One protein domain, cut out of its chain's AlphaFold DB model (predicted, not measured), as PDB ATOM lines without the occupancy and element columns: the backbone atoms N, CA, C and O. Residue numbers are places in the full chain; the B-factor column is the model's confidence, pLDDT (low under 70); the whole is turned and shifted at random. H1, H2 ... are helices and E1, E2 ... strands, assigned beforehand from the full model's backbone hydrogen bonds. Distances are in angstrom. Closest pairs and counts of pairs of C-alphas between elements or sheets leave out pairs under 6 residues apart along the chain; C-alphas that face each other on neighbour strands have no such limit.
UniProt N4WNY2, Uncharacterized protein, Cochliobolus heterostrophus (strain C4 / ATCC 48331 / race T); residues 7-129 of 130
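Overview. This is residues 7 to 129 of the 130 residues of an uncharacterized protein of Cochliobolus heterostrophus (strain C4 / ATCC 48331 / race T) (UniProt N4WNY2). Two small, twisted antiparallel sheets, E1 - E2 - E6 and E3 - E5 - E4, follow one another along the body, joined where E2 runs on into E3 and E5 into E6. The long helix H3 grazes the first sheet near its start and then leaves as an arm, with residues 111 to 129 sticking out free; H1 and H2 are short. The printed part has 123 residues with three named helices and six named strands, in the order H1 E1 E2 E3 H2 E4 E5 E6 H3, and its class is mixed, helices and strands. It is only just loose, close to extended, with a radius of gyration of the C-alphas of 20.3 A and spans of 72 by 37 by 23 A.

Arrangement. H1, residues 7 to 14, touches no helix and is on neither sheet. E1, residues 18 to 27, bends by 70 degrees at residue 22 and forms a hairpin with E2, residues 30 to 39; they are antiparallel at 152 degrees, with N 22 and O 36 2.8 A apart. E2 runs on into E3, residues 42 to 45, at 69 degrees. H2, residues 46 to 49, follows E3 directly. E4, residues 62 to 68, and E5, residues 81 to 86, form a hairpin, antiparallel at 154 degrees, with N 65 and O 83 2.8 A apart. E5 is also antiparallel to E3, at 131 degrees, with N 42 and O 84 2.8 A apart. H2 only grazes this sheet; its closest C-alphas to E5 are Leu 46 and Tyr 81, 6.9 A apart. E3, H2 and E4 make a split strand-helix-strand unit, two strands of one sheet with a helix between them along the chain and E5 between them in the sheet, and its crossover is right-handed. E5 runs on into E6, residues 89 to 91, at 65 degrees; E6 is antiparallel to E2 at 137 degrees, with N 37 and O 89 2.8 A apart. H3, residues 101 to 127, only grazes the sheet E1 E2 E6, with its residues 102 to 110; the closest C-alphas of E1 and H3 are Leu 21 and Phe 106, 6.3 A apart. Every O i to N i+4 pair is within hydrogen-bond range in H3, 2 of 4 are in H1, and H2 is too short for such a pair.

Along the chain. H1 begins at C-alpha 7 (136.198, 113.600, 72.029). From first to last C-alpha E1 measures 20.7 A, E2 24.9 A, E4 15.9 A and E5 15.3 A. H3 measures 39.9 A and ends at C-alpha 127 (138.799, 114.234, 132.723).

Size, cuts and confidence. The C-alphas farthest apart are those of Asp 76 and Ser 129, 73.7 A. The printed part has no cut; the links H2 to E4 and E4 to E5 are long. The mean pLDDT of the printed part is 76.2, and residues 7 to 16, 29 to 31, 68 to 79 and 123 to 129 are under 70.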
ATOM      1  N   GLY A   7     137.109 113.653  70.884       37.00
ATOM      2  CA  GLY A   7     136.198 113.600  72.029       37.00
ATOM      3  C   GLY A   7     135.865 112.194  72.534       37.00
ATOM      4  O   GLY A   7     135.517 112.044  73.698       37.00
ATOM      5  N   SER A   8     135.974 111.145  71.711       38.44
ATOM      6  CA  SER A   8     135.428 109.830  72.100       38.44
ATOM      7  C   SER A   8     136.412 108.951  72.883       38.44
ATOM      8  O   SER A   8     136.043 108.359  73.897       38.44
ATOM      9  N   SER A   9     137.686 108.888  72.474       45.19
ATOM     10  CA  SER A   9     138.701 108.093  73.188       45.19
ATOM     11  C   SER A   9     139.114 108.742  74.509       45.19
ATOM     12  O   SER A   9     139.382 108.054  75.492       45.19
ATOM     13  N   PHE A  10     139.104 110.072  74.554       48.72
ATOM     14  CA  PHE A  10     139.581 110.836  75.691       48.72
ATOM     15  C   PHE A  10     138.688 110.713  76.932       48.72
ATOM     16  O   PHE A  10     139.167 110.456  78.037       48.72
ATOM     17  N   HIS A  11     137.370 110.809  76.741       45.94
ATOM     18  CA  HIS A  11     136.403 110.607  77.821       45.94
ATOM     19  C   HIS A  11     136.368 109.156  78.316       45.94
ATOM     20  O   HIS A  11     136.117 108.920  79.498       45.94
ATOM     21  N   ALA A  12     136.649 108.179  77.447       40.56
ATOM     22  CA  ALA A  12     136.800 106.787  77.862       40.56
ATOM     23  C   ALA A  12     138.043 106.591  78.749       40.56
ATOM     24  O   ALA A  12     137.967 105.874  79.744       40.56
ATOM     25  N   PHE A  13     139.146 107.289  78.446       47.81
ATOM     26  CA  PHE A  13     140.370 107.271  79.250       47.81
ATOM     27  C   PHE A  13     140.161 107.896  80.635       47.81
ATOM     28  O   PHE A  13     140.545 107.300  81.638       47.81
ATOM     29  N   GLN A  14     139.471 109.043  80.715       51.88
ATOM     30  CA  GLN A  14     139.128 109.683  81.992       51.88
ATOM     31  C   GLN A  14     138.381 108.720  82.932       51.88
ATOM     32  O   GLN A  14     138.721 108.611  84.102       51.88
ATOM     33  N   ARG A  15     137.419 107.931  82.442       49.34
ATOM     34  CA  ARG A  15     136.515 107.133  83.299       49.34
ATOM     35  C   ARG A  15     137.157 105.986  84.096       49.34
ATOM     36  O   ARG A  15     136.467 105.404  84.933       49.34
ATOM     37  N   GLN A  16     138.425 105.639  83.865       55.16
ATOM     38  CA  GLN A  16     139.087 104.501  84.528       55.16
ATOM     39  C   GLN A  16     140.222 104.888  85.486       55.16
ATOM     40  O   GLN A  16     140.864 104.007  86.053       55.16
ATOM     41  N   LEU A  17     140.478 106.183  85.685       74.50
ATOM     42  CA  LEU A  17     141.705 106.634  86.342       74.50
ATOM     43  C   LEU A  17     141.499 107.310  87.694       74.50
ATOM     44  O   LEU A  17     142.482 107.755  88.257       74.50
ATOM     45  N   ILE A  18     140.299 107.422  88.261       83.75
ATOM     46  CA  ILE A  18     140.172 108.040  89.594       83.75
ATOM     47  C   ILE A  18     140.748 107.080  90.644       83.75
ATOM     48  O   ILE A  18     140.287 105.949  90.777       83.75
ATOM     49  N   SER A  19     141.777 107.522  91.374       86.56
ATOM     50  CA  SER A  19     142.472 106.722  92.389       86.56
ATOM     51  C   SER A  19     141.826 106.855  93.766       86.56
ATOM     52  O   SER A  19     141.738 105.877  94.504       86.56
ATOM     53  N   ARG A  20     141.397 108.071  94.133       89.12
ATOM     54  CA  ARG A  20     140.781 108.372  95.433       89.12
ATOM     55  C   ARG A  20     139.957 109.655  95.396       89.12
ATOM     56  O   ARG A  20     140.224 110.557  94.606       89.12
ATOM     57  N   LEU A  21     139.009 109.760  96.323       92.88
ATOM     58  CA  LEU A  21     138.293 111.002  96.617       92.88
ATOM     59  C   LEU A  21     138.916 111.668  97.846       92.88
ATOM     60  O   LEU A  21     139.208 111.007  98.844       92.88
ATOM     61  N   LEU A  22     139.155 112.973  97.758       91.88
ATOM     62  CA  LEU A  22     139.876 113.742  98.774       91.88
ATOM     63  C   LEU A  22     138.938 114.543  99.672       91.88
ATOM     64  O   LEU A  22     139.134 114.613 100.885       91.88
ATOM     65  N   SER A  23     137.929 115.157  99.067       93.12
ATOM     66  CA  SER A  23     136.949 116.001  99.739       93.12
ATOM     67  C   SER A  23     135.634 115.994  98.964       93.12
ATOM     68  O   SER A  23     135.555 115.438  97.865       93.12
ATOM     69  N   TYR A  24     134.606 116.601  99.543       93.31
ATOM     70  CA  TYR A  24     133.353 116.875  98.856       93.31
ATOM     71  C   TYR A  24     132.911 118.308  99.156       93.31
ATOM     72  O   TYR A  24     133.334 118.893 100.158       93.31
ATOM     73  N   ARG A  25     132.079 118.869  98.282       91.31
ATOM     74  CA  ARG A  25     131.427 120.163  98.477       91.31
ATOM     75  C   ARG A  25     129.965 120.081  98.068       91.31
ATOM     76  O   ARG A  25     129.609 119.350  97.145       91.31
ATOM     77  N   GLU A  26     129.142 120.858  98.748       88.62
ATOM     78  CA  GLU A  26     127.765 121.109  98.340       88.62
ATOM     79  C   GLU A  26     127.773 122.267  97.340       88.62
ATOM     80  O   GLU A  26     128.455 123.275  97.549       88.62
ATOM     81  N   VAL A  27     127.079 122.095  96.217       79.19
ATOM     82  CA  VAL A  27     127.049 123.079  95.132       79.19
ATOM     83  C   VAL A  27     125.659 123.703  95.075       79.19
ATOM     84  O   VAL A  27     124.751 123.175  94.447       79.19
ATOM     85  N   GLY A  28     125.504 124.857  95.730       70.81
ATOM     86  CA  GLY A  28     124.281 125.669  95.670       70.81
ATOM     87  C   GLY A  28     123.010 124.935  96.120       70.81
ATOM     88  O   GLY A  28     123.055 124.115  97.033       70.81
ATOM     89  N   ASP A  29     121.882 125.245  95.470       64.12
ATOM     90  CA  ASP A  29     120.566 124.625  95.712       64.12
ATOM     91  C   ASP A  29     120.446 123.199  95.132       64.12
ATOM     92  O   ASP A  29     119.399 122.554  95.248       64.12
ATOM     93  N   GLU A  30     121.494 122.686  94.481       60.84
ATOM     94  CA  GLU A  30     121.486 121.337  93.932       60.84
ATOM     95  C   GLU A  30     121.843 120.323  95.024       60.84
ATOM     96  O   GLU A  30     122.932 120.319  95.592       60.84
ATOM     97  N   LEU A  31     120.929 119.379  95.265       68.12
ATOM     98  CA  LEU A  31     121.100 118.242  96.185       68.12
ATOM     99  C   LEU A  31     122.201 117.250  95.752       68.12
ATOM    100  O   LEU A  31     122.315 116.165  96.326       68.12
ATOM    101  N   THR A  32     122.987 117.579  94.727       79.25
ATOM    102  CA  THR A  32     123.998 116.689  94.163       79.25
ATOM    103  C   THR A  32     125.388 117.192  94.558       79.25
ATOM    104  O   THR A  32     125.855 118.183  94.000       79.25
ATOM    105  N   PRO A  33     126.070 116.542  95.518       88.62
ATOM    106  CA  PRO A  33     127.395 116.974  95.948       88.62
ATOM    107  C   PRO A  33     128.437 116.709  94.862       88.62
ATOM    108  O   PRO A  33     128.354 115.717  94.138       88.62
ATOM    109  N   GLU A  34     129.470 117.542  94.816       92.00
ATOM    110  CA  GLU A  34     130.662 117.290  94.008       92.00
ATOM    111  C   GLU A  34     131.800 116.760  94.871       92.00
ATOM    112  O   GLU A  34     131.957 117.139  96.033       92.00
ATOM    113  N   TYR A  35     132.640 115.918  94.276       92.06
ATOM    114  CA  TYR A  35     133.770 115.293  94.948       92.06
ATOM    115  C   TYR A  35     135.077 115.727  94.307       92.06
ATOM    116  O   TYR A  35     135.213 115.746  93.087       92.06
ATOM    117  N   GLN A  36     136.063 116.053  95.134       93.56
ATOM    118  CA  GLN A  36     137.407 116.318  94.656       93.56
ATOM    119  C   GLN A  36     138.102 114.984  94.385       93.56
ATOM    120  O   GLN A  36     138.458 114.257  95.317       93.56
ATOM    121  N   ALA A  37     138.296 114.673  93.111       90.38
ATOM    122  CA  ALA A  37     138.945 113.463  92.644       90.38
ATOM    123  C   ALA A  37     140.454 113.669  92.497       90.38
ATOM    124  O   ALA A  37     140.922 114.645  91.901       90.38
ATOM    125  N   GLU A  38     141.219 112.713  93.015       89.50
ATOM    126  CA  GLU A  38     142.582 112.477  92.569       89.50
ATOM    127  C   GLU A  38     142.582 111.389  91.501       89.50
ATOM    128  O   GLU A  38     141.921 110.357  91.626       89.50
ATOM    129  N   TRP A  39     143.367 111.627  90.461       86.50
ATOM    130  CA  TRP A  39     143.539 110.707  89.354       86.50
ATOM    131  C   TRP A  39     144.835 109.914  89.516       86.50
ATOM    132  O   TRP A  39     145.829 110.413  90.041       86.50
ATOM    133  N   GLY A  40     144.842 108.683  89.039       83.62
ATOM    134  CA  GLY A  40     145.982 107.797  88.975       83.62
ATOM    135  C   GLY A  40     146.928 108.152  87.823       83.62
ATOM    136  O   GLY A  40     146.549 108.850  86.872       83.62
ATOM    137  N   PRO A  41     148.180 107.675  87.892       84.00
ATOM    138  CA  PRO A  41     149.143 107.840  86.817       84.00
ATOM    139  C   PRO A  41     148.673 107.185  85.520       84.00
ATOM    140  O   PRO A  41     148.088 106.106  85.517       84.00
ATOM    141  N   THR A  42     148.977 107.840  84.411       80.06
ATOM    142  CA  THR A  42     148.497 107.492  83.080       80.06
ATOM    143  C   THR A  42     149.628 107.619  82.072       80.06
ATOM    144  O   THR A  42     150.453 108.526  82.182       80.06
ATOM    145  N   LYS A  43     149.678 106.725  81.081       82.44
ATOM    146  CA  LYS A  43     150.625 106.818  79.963       82.44
ATOM    147  C   LYS A  43     150.033 107.694  78.861       82.44
ATOM    148  O   LYS A  43     148.917 107.426  78.434       82.44
ATOM    149  N   MET A  44     150.775 108.705  78.412       79.88
ATOM    150  CA  MET A  44     150.405 109.551  77.270       79.88
ATOM    151  C   MET A  44     151.635 109.895  76.427       79.88
ATOM    152  O   MET A  44     152.727 110.103  76.953       79.88
ATOM    153  N   THR A  45     151.469 109.976  75.117       81.75
ATOM    154  CA  THR A  45     152.462 110.504  74.173       81.75
ATOM    155  C   THR A  45     152.497 112.037  74.208       81.75
ATOM    156  O   THR A  45     151.580 112.686  74.712       81.75
ATOM    157  N   LEU A  46     153.545 112.649  73.642       82.00
ATOM    158  CA  LEU A  46     153.607 114.114  73.527       82.00
ATOM    159  C   LEU A  46     152.459 114.677  72.667       82.00
ATOM    160  O   LEU A  46     151.930 115.738  72.975       82.00
ATOM    161  N   GLU A  47     152.072 113.966  71.606       83.06
ATOM    162  CA  GLU A  47     150.978 114.362  70.707       83.06
ATOM    163  C   GLU A  47     149.635 114.415  71.455       83.06
ATOM    164  O   GLU A  47     148.909 115.405  71.360       83.06
ATOM    165  N   GLU A  48     149.341 113.399  72.270       82.94
ATOM    166  CA  GLU A  48     148.144 113.373  73.120       82.94
ATOM    167  C   GLU A  48     148.168 114.504  74.151       82.94
ATOM    168  O   GLU A  48     147.184 115.217  74.304       82.94
ATOM    169  N   LEU A  49     149.310 114.745  74.801       79.56
ATOM    170  CA  LEU A  49     149.453 115.828  75.779       79.56
ATOM    171  C   LEU A  49     149.275 117.227  75.174       79.56
ATOM    172  O   LEU A  49     148.826 118.145  75.861       79.56
ATOM    173  N   CYS A  50     149.615 117.407  73.902       83.38
ATOM    174  CA  CYS A  50     149.422 118.669  73.190       83.38
ATOM    175  C   CYS A  50     148.012 118.828  72.600       83.38
ATOM    176  O   CYS A  50     147.708 119.890  72.058       83.38
ATOM    177  N   THR A  51     147.156 117.806  72.688       83.94
ATOM    178  CA  THR A  51     145.781 117.880  72.182       83.94
ATOM    179  C   THR A  51     144.960 118.877  73.006       83.94
ATOM    180  O   THR A  51     145.124 118.973  74.226       83.94
ATOM    181  N   ASP A  52     144.096 119.637  72.327       77.44
ATOM    182  CA  ASP A  52     143.200 120.599  72.968       77.44
ATOM    183  C   ASP A  52     142.117 119.885  73.780       77.44
ATOM    184  O   ASP A  52     141.439 118.972  73.302       77.44
ATOM    185  N   PHE A  53     141.944 120.339  75.013       72.31
ATOM    186  CA  PHE A  53     140.901 119.911  75.917       72.31
ATOM    187  C   PHE A  53     140.301 121.136  76.596       72.31
ATOM    188  O   PHE A  53     140.960 121.828  77.371       72.31
ATOM    189  N   GLN A  54     139.031 121.400  76.289       73.00
ATOM    190  CA  GLN A  54     138.299 122.563  76.800       73.00
ATOM    191  C   GLN A  54     139.012 123.899  76.496       73.00
ATOM    192  O   GLN A  54     138.994 124.821  77.311       73.00
ATOM    193  N   GLY A  55     139.634 124.015  75.316       75.50
ATOM    194  CA  GLY A  55     140.315 125.234  74.876       75.50
ATOM    195  C   GLY A  55     141.716 125.427  75.460       75.50
ATOM    196  O   GLY A  55     142.258 126.532  75.380       75.50
ATOM    197  N   GLN A  56     142.295 124.397  76.088       78.00
ATOM    198  CA  GLN A  56     143.686 124.401  76.529       78.00
ATOM    199  C   GLN A  56     144.378 123.067  76.229       78.00
ATOM    200  O   GLN A  56     143.739 122.020  76.287       78.00
ATOM    201  N   PRO A  57     145.702 123.054  75.990       79.25
ATOM    202  CA  PRO A  57     146.446 121.806  75.859       79.25
ATOM    203  C   PRO A  57     146.355 120.962  77.132       79.25
ATOM    204  O   PRO A  57     146.525 121.486  78.233       79.25
ATOM    205  N   LEU A  58     146.193 119.647  76.999       81.00
ATOM    206  CA  LEU A  58     146.132 118.725  78.140       81.00
ATOM    207  C   LEU A  58     147.343 118.775  79.063       81.00
ATOM    208  O   LEU A  58     147.208 118.602  80.274       81.00
ATOM    209  N   LEU A  59     148.516 119.082  78.514       82.88
ATOM    210  CA  LEU A  59     149.738 119.311  79.275       82.88
ATOM    211  C   LEU A  59     149.566 120.397  80.357       82.88
ATOM    212  O   LEU A  59     150.267 120.361  81.365       82.88
ATOM    213  N   SER A  60     148.622 121.335  80.202       84.31
ATOM    214  CA  SER A  60     148.308 122.343  81.226       84.31
ATOM    215  C   SER A  60     147.490 121.781  82.398       84.31
ATOM    216  O   SER A  60     147.508 122.352  83.493       84.31
ATOM    217  N   GLN A  61     146.807 120.652  82.198       81.56
ATOM    218  CA  GLN A  61     145.906 120.007  83.158       81.56
ATOM    219  C   GLN A  61     146.555 118.829  83.894       81.56
ATOM    220  O   GLN A  61     146.012 118.344  84.889       81.56
ATOM    221  N   VAL A  62     147.737 118.392  83.459       83.44
ATOM    222  CA  VAL A  62     148.457 117.260  84.049       83.44
ATOM    223  C   VAL A  62     149.811 117.675  84.621       83.44
ATOM    224  O   VAL A  62     150.405 118.684  84.253       83.44
ATOM    225  N   ARG A  63     150.318 116.869  85.549       84.81
ATOM    226  CA  ARG A  63     151.693 116.899  86.035       84.81
ATOM    227  C   ARG A  63     152.453 115.742  85.397       84.81
ATOM    228  O   ARG A  63     152.033 114.593  85.517       84.81
ATOM    229  N   VAL A  64     153.598 116.027  84.780       81.38
ATOM    230  CA  VAL A  64     154.519 114.980  84.314       81.38
ATOM    231  C   VAL A  64     155.242 114.392  85.523       81.38
ATOM    232  O   VAL A  64     155.889 115.119  86.278       81.38
ATOM    233  N   LEU A  65     155.098 113.084  85.729       78.38
ATOM    234  CA  LEU A  65     155.763 112.351  86.806       78.38
ATOM    235  C   LEU A  65     157.102 111.775  86.342       78.38
ATOM    236  O   LEU A  65     158.072 111.815  87.092       78.38
ATOM    237  N   SER A  66     157.159 111.250  85.116       77.00
ATOM    238  CA  SER A  66     158.382 110.696  84.532       77.00
ATOM    239  C   SER A  66     158.301 110.646  83.010       77.00
ATOM    240  O   SER A  66     157.228 110.421  82.447       77.00
ATOM    241  N   LEU A  67     159.451 110.778  82.350       73.88
ATOM    242  CA  LEU A  67     159.626 110.338  80.969       73.88
ATOM    243  C   LEU A  67     159.996 108.855  80.998       73.88
ATOM    244  O   LEU A  67     160.953 108.470  81.668       73.88
ATOM    245  N   CYS A  68     159.260 108.029  80.270       66.69
ATOM    246  CA  CYS A  68     159.641 106.646  80.038       66.69
ATOM    247  C   CYS A  68     159.908 106.499  78.545       66.69
ATOM    248  O   CYS A  68     158.999 106.512  77.716       66.69
ATOM    249  N   GLN A  69     161.182 106.373  78.187       57.44
ATOM    250  CA  GLN A  69     161.520 105.886  76.860       57.44
ATOM    251  C   GLN A  69     161.171 104.398  76.848       57.44
ATOM    252  O   GLN A  69     161.600 103.659  77.734       57.44
ATOM    253  N   ALA A  70     160.320 103.972  75.914       55.59
ATOM    254  CA  ALA A  70     160.066 102.557  75.699       55.59
ATOM    255  C   ALA A  70     161.400 101.906  75.308       55.59
ATOM    256  O   ALA A  70     161.868 102.076  74.185       55.59
ATOM    257  N   ILE A  71     162.049 101.224  76.252       51.19
ATOM    258  CA  ILE A  71     163.198 100.379  75.945       51.19
ATOM    259  C   ILE A  71     162.615  99.065  75.422       51.19
ATOM    260  O   ILE A  71     162.099  98.264  76.192       51.19
ATOM    261  N   GLU A  72     162.650  98.954  74.095       43.06
ATOM    262  CA  GLU A  72     162.521  97.760  73.251       43.06
ATOM    263  C   GLU A  72     161.230  96.910  73.351       43.06
ATOM    264  O   GLU A  72     161.039  96.081  74.231       43.06
ATOM    265  N   ALA A  73     160.391  97.109  72.321       47.69
ATOM    266  CA  ALA A  73     159.675  96.108  71.519       47.69
ATOM    267  C   ALA A  73     158.758  95.075  72.207       47.69
ATOM    268  O   ALA A  73     159.214  93.991  72.551       47.69
ATOM    269  N   ILE A  74     157.441  95.361  72.205       49.88
ATOM    270  CA  ILE A  74     156.352  94.392  71.895       49.88
ATOM    271  C   ILE A  74     155.199  95.087  71.125       49.88
ATOM    272  O   ILE A  74     154.492  94.422  70.377       49.88
ATOM    273  N   ASP A  75     155.051  96.416  71.224       50.94
ATOM    274  CA  ASP A  75     154.080  97.198  70.439       50.94
ATOM    275  C   ASP A  75     154.794  98.212  69.527       50.94
ATOM    276  O   ASP A  75     155.755  98.861  69.946       50.94
ATOM    277  N   ASP A  76     154.301  98.374  68.296       51.78
ATOM    278  CA  ASP A  76     154.867  99.188  67.197       51.78
ATOM    279  C   ASP A  76     155.046 100.693  67.498       51.78
ATOM    280  O   ASP A  76     155.535 101.460  66.664       51.78
ATOM    281  N   SER A  77     154.684 101.168  68.690       56.94
ATOM    282  CA  SER A  77     154.945 102.545  69.086       56.94
ATOM    283  C   SER A  77     156.354 102.679  69.672       56.94
ATOM    284  O   SER A  77     156.556 102.659  70.883       56.94
ATOM    285  N   THR A  78     157.341 102.922  68.812       65.62
ATOM    286  CA  THR A  78     158.685 103.418  69.188       65.62
ATOM    287  C   THR A  78     158.663 104.850  69.749       65.62
ATOM    288  O   THR A  78     159.709 105.443  70.016       65.62
ATOM    289  N   LYS A  79     157.473 105.440  69.924       69.19
ATOM    290  CA  LYS A  79     157.305 106.805  70.415       69.19
ATOM    291  C   LYS A  79     157.568 106.865  71.926       69.19
ATOM    292  O   LYS A  79     157.073 106.017  72.671       69.19
ATOM    293  N   PRO A  80     158.302 107.883  72.411       73.50
ATOM    294  CA  PRO A  80     158.440 108.108  73.842       73.50
ATOM    295  C   PRO A  80     157.069 108.395  74.463       73.50
ATOM    296  O   PRO A  80     156.252 109.114  73.880       73.50
ATOM    297  N   TYR A  81     156.844 107.873  75.667       78.94
ATOM    298  CA  TYR A  81     155.648 108.166  76.446       78.94
ATOM    299  C   TYR A  81     156.013 108.793  77.791       78.94
ATOM    300  O   TYR A  81     157.109 108.641  78.335       78.94
ATOM    301  N   TYR A  82     155.056 109.523  78.336       81.75
ATOM    302  CA  TYR A  82     155.142 110.208  79.609       81.75
ATOM    303  C   TYR A  82     154.192 109.519  80.576       81.75
ATOM    304  O   TYR A  82     153.049 109.218  80.231       81.75
ATOM    305  N   ILE A  83     154.667 109.284  81.796       84.81
ATOM    306  CA  ILE A  83     153.782 108.991  82.918       84.81
ATOM    307  C   ILE A  83     153.326 110.333  83.463       84.81
ATOM    308  O   ILE A  83     154.135 111.114  83.968       84.81
ATOM    309  N   VAL A  84     152.033 110.599  83.356       84.06
ATOM    310  CA  VAL A  84     151.415 111.838  83.822       84.06
ATOM    311  C   VAL A  84     150.331 111.544  84.841       84.06
ATOM    312  O   VAL A  84     149.743 110.468  84.849       84.06
ATOM    313  N   GLN A  85     150.055 112.509  85.705       85.12
ATOM    314  CA  GLN A  85     148.935 112.466  86.632       85.12
ATOM    315  C   GLN A  85     148.130 113.743  86.468       85.12
ATOM    316  O   GLN A  85     148.690 114.839  86.475       85.12
ATOM    317  N   TRP A  86     146.820 113.616  86.313       83.06
ATOM    318  CA  TRP A  86     145.950 114.779  86.241       83.06
ATOM    319  C   TRP A  86     145.963 115.571  87.540       83.06
ATOM    320  O   TRP A  86     146.067 115.011  88.636       83.06
ATOM    321  N   LYS A  87     145.826 116.891  87.414       85.38
ATOM    322  CA  LYS A  87     145.519 117.746  88.558       85.38
ATOM    323  C   LYS A  87     144.186 117.313  89.166       85.38
ATOM    324  O   LYS A  87     143.319 116.783  88.479       85.38
ATOM    325  N   THR A  88     144.027 117.541  90.464       88.12
ATOM    326  CA  THR A  88     142.766 117.246  91.145       88.12
ATOM    327  C   THR A  88     141.638 118.072  90.545       88.12
ATOM    328  O   THR A  88     141.801 119.282  90.367       88.12
ATOM    329  N   THR A  89     140.494 117.448  90.302       86.94
ATOM    330  CA  THR A  89     139.309 118.107  89.737       86.94
ATOM    331  C   THR A  89     138.082 117.803  90.579       86.94
ATOM    332  O   THR A  89     138.053 116.821  91.320       86.94
ATOM    333  N   TRP A  90     137.065 118.649  90.463       88.69
ATOM    334  CA  TRP A  90     135.741 118.360  91.002       88.69
ATOM    335  C   TRP A  90     134.967 117.519  89.993       88.69
ATOM    336  O   TRP A  90     135.008 117.819  88.801       88.69
ATOM    337  N   VAL A  91     134.323 116.454  90.465       87.12
ATOM    338  CA  VAL A  91     133.522 115.538  89.647       87.12
ATOM    339  C   VAL A  91     132.177 115.275  90.312       87.12
ATOM    340  O   VAL A  91     132.069 115.209  91.542       87.12
ATOM    341  N   SER A  92     131.148 115.106  89.491       87.25
ATOM    342  CA  SER A  92     129.804 114.749  89.937       87.25
ATOM    343  C   SER A  92     129.679 113.242  90.234       87.25
ATOM    344  O   SER A  92     130.455 112.430  89.719       87.25
ATOM    345  N   PRO A  93     128.664 112.802  91.002       85.31
ATOM    346  CA  PRO A  93     128.409 111.380  91.242       85.31
ATOM    347  C   PRO A  93     128.149 110.597  89.948       85.31
ATOM    348  O   PRO A  93     128.512 109.429  89.844       85.31
ATOM    349  N   THR A  94     127.556 111.247  88.943       83.50
ATOM    350  CA  THR A  94     127.297 110.654  87.625       83.50
ATOM    351  C   THR A  94     128.598 110.290  86.906       83.50
ATOM    352  O   THR A  94     128.706 109.218  86.303       83.50
ATOM    353  N   GLU A  95     129.619 111.141  87.014       80.75
ATOM    354  CA  GLU A  95     130.955 110.884  86.460       80.75
ATOM    355  C   GLU A  95     131.697 109.773  87.211       80.75
ATOM    356  O   GLU A  95     132.528 109.082  86.626       80.75
ATOM    357  N   LEU A  96     131.340 109.541  88.477       81.75
ATOM    358  CA  LEU A  96     131.864 108.451  89.300       81.75
ATOM    359  C   LEU A  96     131.159 107.107  89.062       81.75
ATOM    360  O   LEU A  96     131.506 106.127  89.713       81.75
ATOM    361  N   SER A  97     130.195 107.015  88.143       81.62
ATOM    362  CA  SER A  97     129.387 105.797  87.939       81.62
ATOM    363  C   SER A  97     130.211 104.518  87.718       81.62
ATOM    364  O   SER A  97     129.844 103.460  88.224       81.62
ATOM    365  N   THR A  98     131.354 104.600  87.031       77.38
ATOM    366  CA  THR A  98     132.266 103.464  86.785       77.38
ATOM    367  C   THR A  98     133.174 103.126  87.969       77.38
ATOM    368  O   THR A  98     133.747 102.041  88.010       77.38
ATOM    369  N   CYS A  99     133.305 104.030  88.939       81.25
ATOM    370  CA  CYS A  99     134.138 103.888  90.133       81.25
ATOM    371  C   CYS A  99     133.353 104.214  91.416       81.25
ATOM    372  O   CYS A  99     133.904 104.708  92.398       81.25
ATOM    373  N   ALA A 100     132.056 103.891  91.431       86.12
ATOM    374  CA  ALA A 100     131.137 104.255  92.510       86.12
ATOM    375  C   ALA A 100     131.546 103.695  93.886       86.12
ATOM    376  O   ALA A 100     131.181 104.262  94.914       86.12
ATOM    377  N   PHE A 101     132.350 102.625  93.925       85.81
ATOM    378  CA  PHE A 101     132.930 102.091  95.163       85.81
ATOM    379  C   PHE A 101     133.769 103.135  95.924       85.81
ATOM    380  O   PHE A 101     133.796 103.119  97.153       85.81
ATOM    381  N   LEU A 102     134.374 104.102  95.225       88.94
ATOM    382  CA  LEU A 102     135.147 105.177  95.849       88.94
ATOM    383  C   LEU A 102     134.286 106.095  96.723       88.94
ATOM    384  O   LEU A 102     134.779 106.618  97.721       88.94
ATOM    385  N   LEU A 103     133.002 106.271  96.389       89.44
ATOM    386  CA  LEU A 103     132.066 107.021  97.233       89.44
ATOM    387  C   LEU A 103     131.840 106.299  98.560       89.44
ATOM    388  O   LEU A 103     131.852 106.927  99.619       89.44
ATOM    389  N   HIS A 104     131.665 104.979  98.510       88.56
ATOM    390  CA  HIS A 104     131.507 104.171  99.711       88.56
ATOM    391  C   HIS A 104     132.750 104.268 100.606       88.56
ATOM    392  O   HIS A 104     132.627 104.574 101.793       88.56
ATOM    393  N   ASP A 105     133.944 104.081 100.041       89.00
ATOM    394  CA  ASP A 105     135.198 104.129 100.799       89.00
ATOM    395  C   ASP A 105     135.449 105.507 101.415       89.00
ATOM    396  O   ASP A 105     135.854 105.612 102.579       89.00
ATOM    397  N   PHE A 106     135.139 106.570 100.668       91.44
ATOM    398  CA  PHE A 106     135.218 107.944 101.148       91.44
ATOM    399  C   PHE A 106     134.348 108.158 102.393       91.44
ATOM    400  O   PHE A 106     134.850 108.579 103.440       91.44
ATOM    401  N   TRP A 107     133.059 107.814 102.318       91.44
ATOM    402  CA  TRP A 107     132.125 108.010 103.427       91.44
ATOM    403  C   TRP A 107     132.392 107.073 104.605       91.44
ATOM    404  O   TRP A 107     132.263 107.485 105.760       91.44
ATOM    405  N   ALA A 108     132.833 105.840 104.349       89.81
ATOM    406  CA  ALA A 108     133.254 104.917 105.398       89.81
ATOM    407  C   ALA A 108     134.438 105.486 106.201       89.81
ATOM    408  O   ALA A 108     134.434 105.442 107.436       89.81
ATOM    409  N   CYS A 109     135.423 106.081 105.521       87.81
ATOM    410  CA  CYS A 109     136.555 106.744 106.166       87.81
ATOM    411  C   CYS A 109     136.137 108.015 106.917       87.81
ATOM    412  O   CYS A 109     136.558 108.221 108.057       87.81
ATOM    413  N   ALA A 110     135.301 108.859 106.305       85.56
ATOM    414  CA  ALA A 110     134.825 110.099 106.914       85.56
ATOM    415  C   ALA A 110     134.044 109.833 108.211       85.56
ATOM    416  O   ALA A 110     134.321 110.443 109.246       85.56
ATOM    417  N   ASN A 111     133.135 108.855 108.188       87.88
ATOM    418  CA  ASN A 111     132.349 108.463 109.356       87.88
ATOM    419  C   ASN A 111     133.213 107.861 110.466       87.88
ATOM    420  O   ASN A 111     132.980 108.142 111.641       87.88
ATOM    421  N   ARG A 112     134.234 107.068 110.113       88.12
ATOM    422  CA  ARG A 112     135.191 106.536 111.094       88.12
ATOM    423  C   ARG A 112     135.925 107.664 111.817       88.12
ATOM    424  O   ARG A 112     135.885 107.713 113.041       88.12
ATOM    425  N   ARG A 113     136.501 108.610 111.066       84.88
ATOM    426  CA  ARG A 113     137.214 109.767 111.635       84.88
ATOM    427  C   ARG A 113     136.313 110.637 112.504       84.88
ATOM    428  O   ARG A 113     136.763 111.170 113.512       84.88
ATOM    429  N   ARG A 114     135.043 110.800 112.119       84.94
ATOM    430  CA  ARG A 114     134.062 111.537 112.922       84.94
ATOM    431  C   ARG A 114     133.828 110.860 114.274       84.94
ATOM    432  O   ARG A 114     133.919 111.530 115.295       84.94
ATOM    433  N   ARG A 115     133.616 109.540 114.284       83.38
ATOM    434  CA  ARG A 115     133.437 108.766 115.524       83.38
ATOM    435  C   ARG A 115     134.676 108.793 116.419       83.38
ATOM    436  O   ARG A 115     134.541 108.923 117.627       83.38
ATOM    437  N   GLU A 116     135.871 108.685 115.840       86.38
ATOM    438  CA  GLU A 116     137.136 108.780 116.588       86.38
ATOM    439  C   GLU A 116     137.266 110.141 117.290       86.38
ATOM    440  O   GLU A 116     137.544 110.184 118.486       86.38
ATOM    441  N   LYS A 117     136.954 111.241 116.592       82.62
ATOM    442  CA  LYS A 117     136.945 112.591 117.181       82.62
ATOM    443  C   LYS A 117     135.897 112.764 118.280       82.62
ATOM    444  O   LYS A 117     136.191 113.369 119.303       82.62
ATOM    445  N   GLU A 118     134.686 112.242 118.087       84.56
ATOM    446  CA  GLU A 118     133.621 112.294 119.101       84.56
ATOM    447  C   GLU A 118     134.035 111.548 120.387       84.56
ATOM    448  O   GLU A 118     133.785 112.026 121.492       84.56
ATOM    449  N   LEU A 119     134.745 110.420 120.258       79.69
ATOM    450  CA  LEU A 119     135.287 109.665 121.394       79.69
ATOM    451  C   LEU A 119     136.451 110.379 122.099       79.69
ATOM    452  O   LEU A 119     136.572 110.279 123.320       79.69
ATOM    453  N   GLU A 120     137.316 111.078 121.363       80.38
ATOM    454  CA  GLU A 120     138.402 111.880 121.944       80.38
ATOM    455  C   GLU A 120     137.867 113.077 122.740       80.38
ATOM    456  O   GLU A 120     138.329 113.320 123.856       80.38
ATOM    457  N   ILE A 121     136.854 113.775 122.215       76.81
ATOM    458  CA  ILE A 121     136.199 114.897 122.906       76.81
ATOM    459  C   ILE A 121     135.499 114.407 124.181       76.81
ATOM    460  O   ILE A 121     135.724 114.963 125.253       76.81
ATOM    461  N   GLY A 122     134.735 113.311 124.103       70.44
ATOM    462  CA  GLY A 122     134.055 112.746 125.274       70.44
ATOM    463  C   GLY A 122     135.005 112.279 126.386       70.44
ATOM    464  O   GLY A 122     134.641 112.310 127.559       70.44
ATOM    465  N   LYS A 123     136.242 111.882 126.051       69.38
ATOM    466  CA  LYS A 123     137.283 111.576 127.049       69.38
ATOM    467  C   LYS A 123     137.847 112.833 127.711       69.38
ATOM    468  O   LYS A 123     138.039 112.828 128.922       69.38
ATOM    469  N   GLN A 124     138.074 113.904 126.949       62.69
ATOM    470  CA  GLN A 124     138.560 115.174 127.505       62.69
ATOM    471  C   GLN A 124     137.536 115.821 128.448       62.69
ATOM    472  O   GLN A 124     137.918 116.360 129.480       62.69
ATOM    473  N   GLU A 125     136.240 115.729 128.145       60.50
ATOM    474  CA  GLU A 125     135.179 116.253 129.020       60.50
ATOM    475  C   GLU A 125     135.011 115.432 130.316       60.50
ATOM    476  O   GLU A 125     134.700 115.992 131.372       60.50
ATOM    477  N   GLY A 126     135.278 114.121 130.266       58.72
ATOM    478  CA  GLY A 126     135.288 113.245 131.443       58.72
ATOM    479  C   GLY A 126     136.444 113.517 132.415       58.72
ATOM    480  O   GLY A 126     136.251 113.412 133.623       58.72
ATOM    481  N   ASP A 127     137.610 113.930 131.908       57.44
ATOM    482  CA  ASP A 127     138.799 114.234 132.723       57.44
ATOM    483  C   ASP A 127     138.768 115.635 133.370       57.44
ATOM    484  O   ASP A 127     139.479 115.877 134.341       57.44
ATOM    485  N   ILE A 128     137.935 116.566 132.883       57.88
ATOM    486  CA  ILE A 128     137.788 117.918 133.469       57.88
ATOM    487  C   ILE A 128     136.839 117.916 134.690       57.88
ATOM    488  O   ILE A 128     136.782 118.886 135.443       57.88
ATOM    489  N   SER A 129     136.104 116.822 134.916       55.09
ATOM    490  CA  SER A 129     135.076 116.720 135.965       55.09
ATOM    491  C   SER A 129     135.557 116.077 137.281       55.09
ATOM    492  O   SER A 129     134.716 115.737 138.117       55.09
TER     493      SER A 129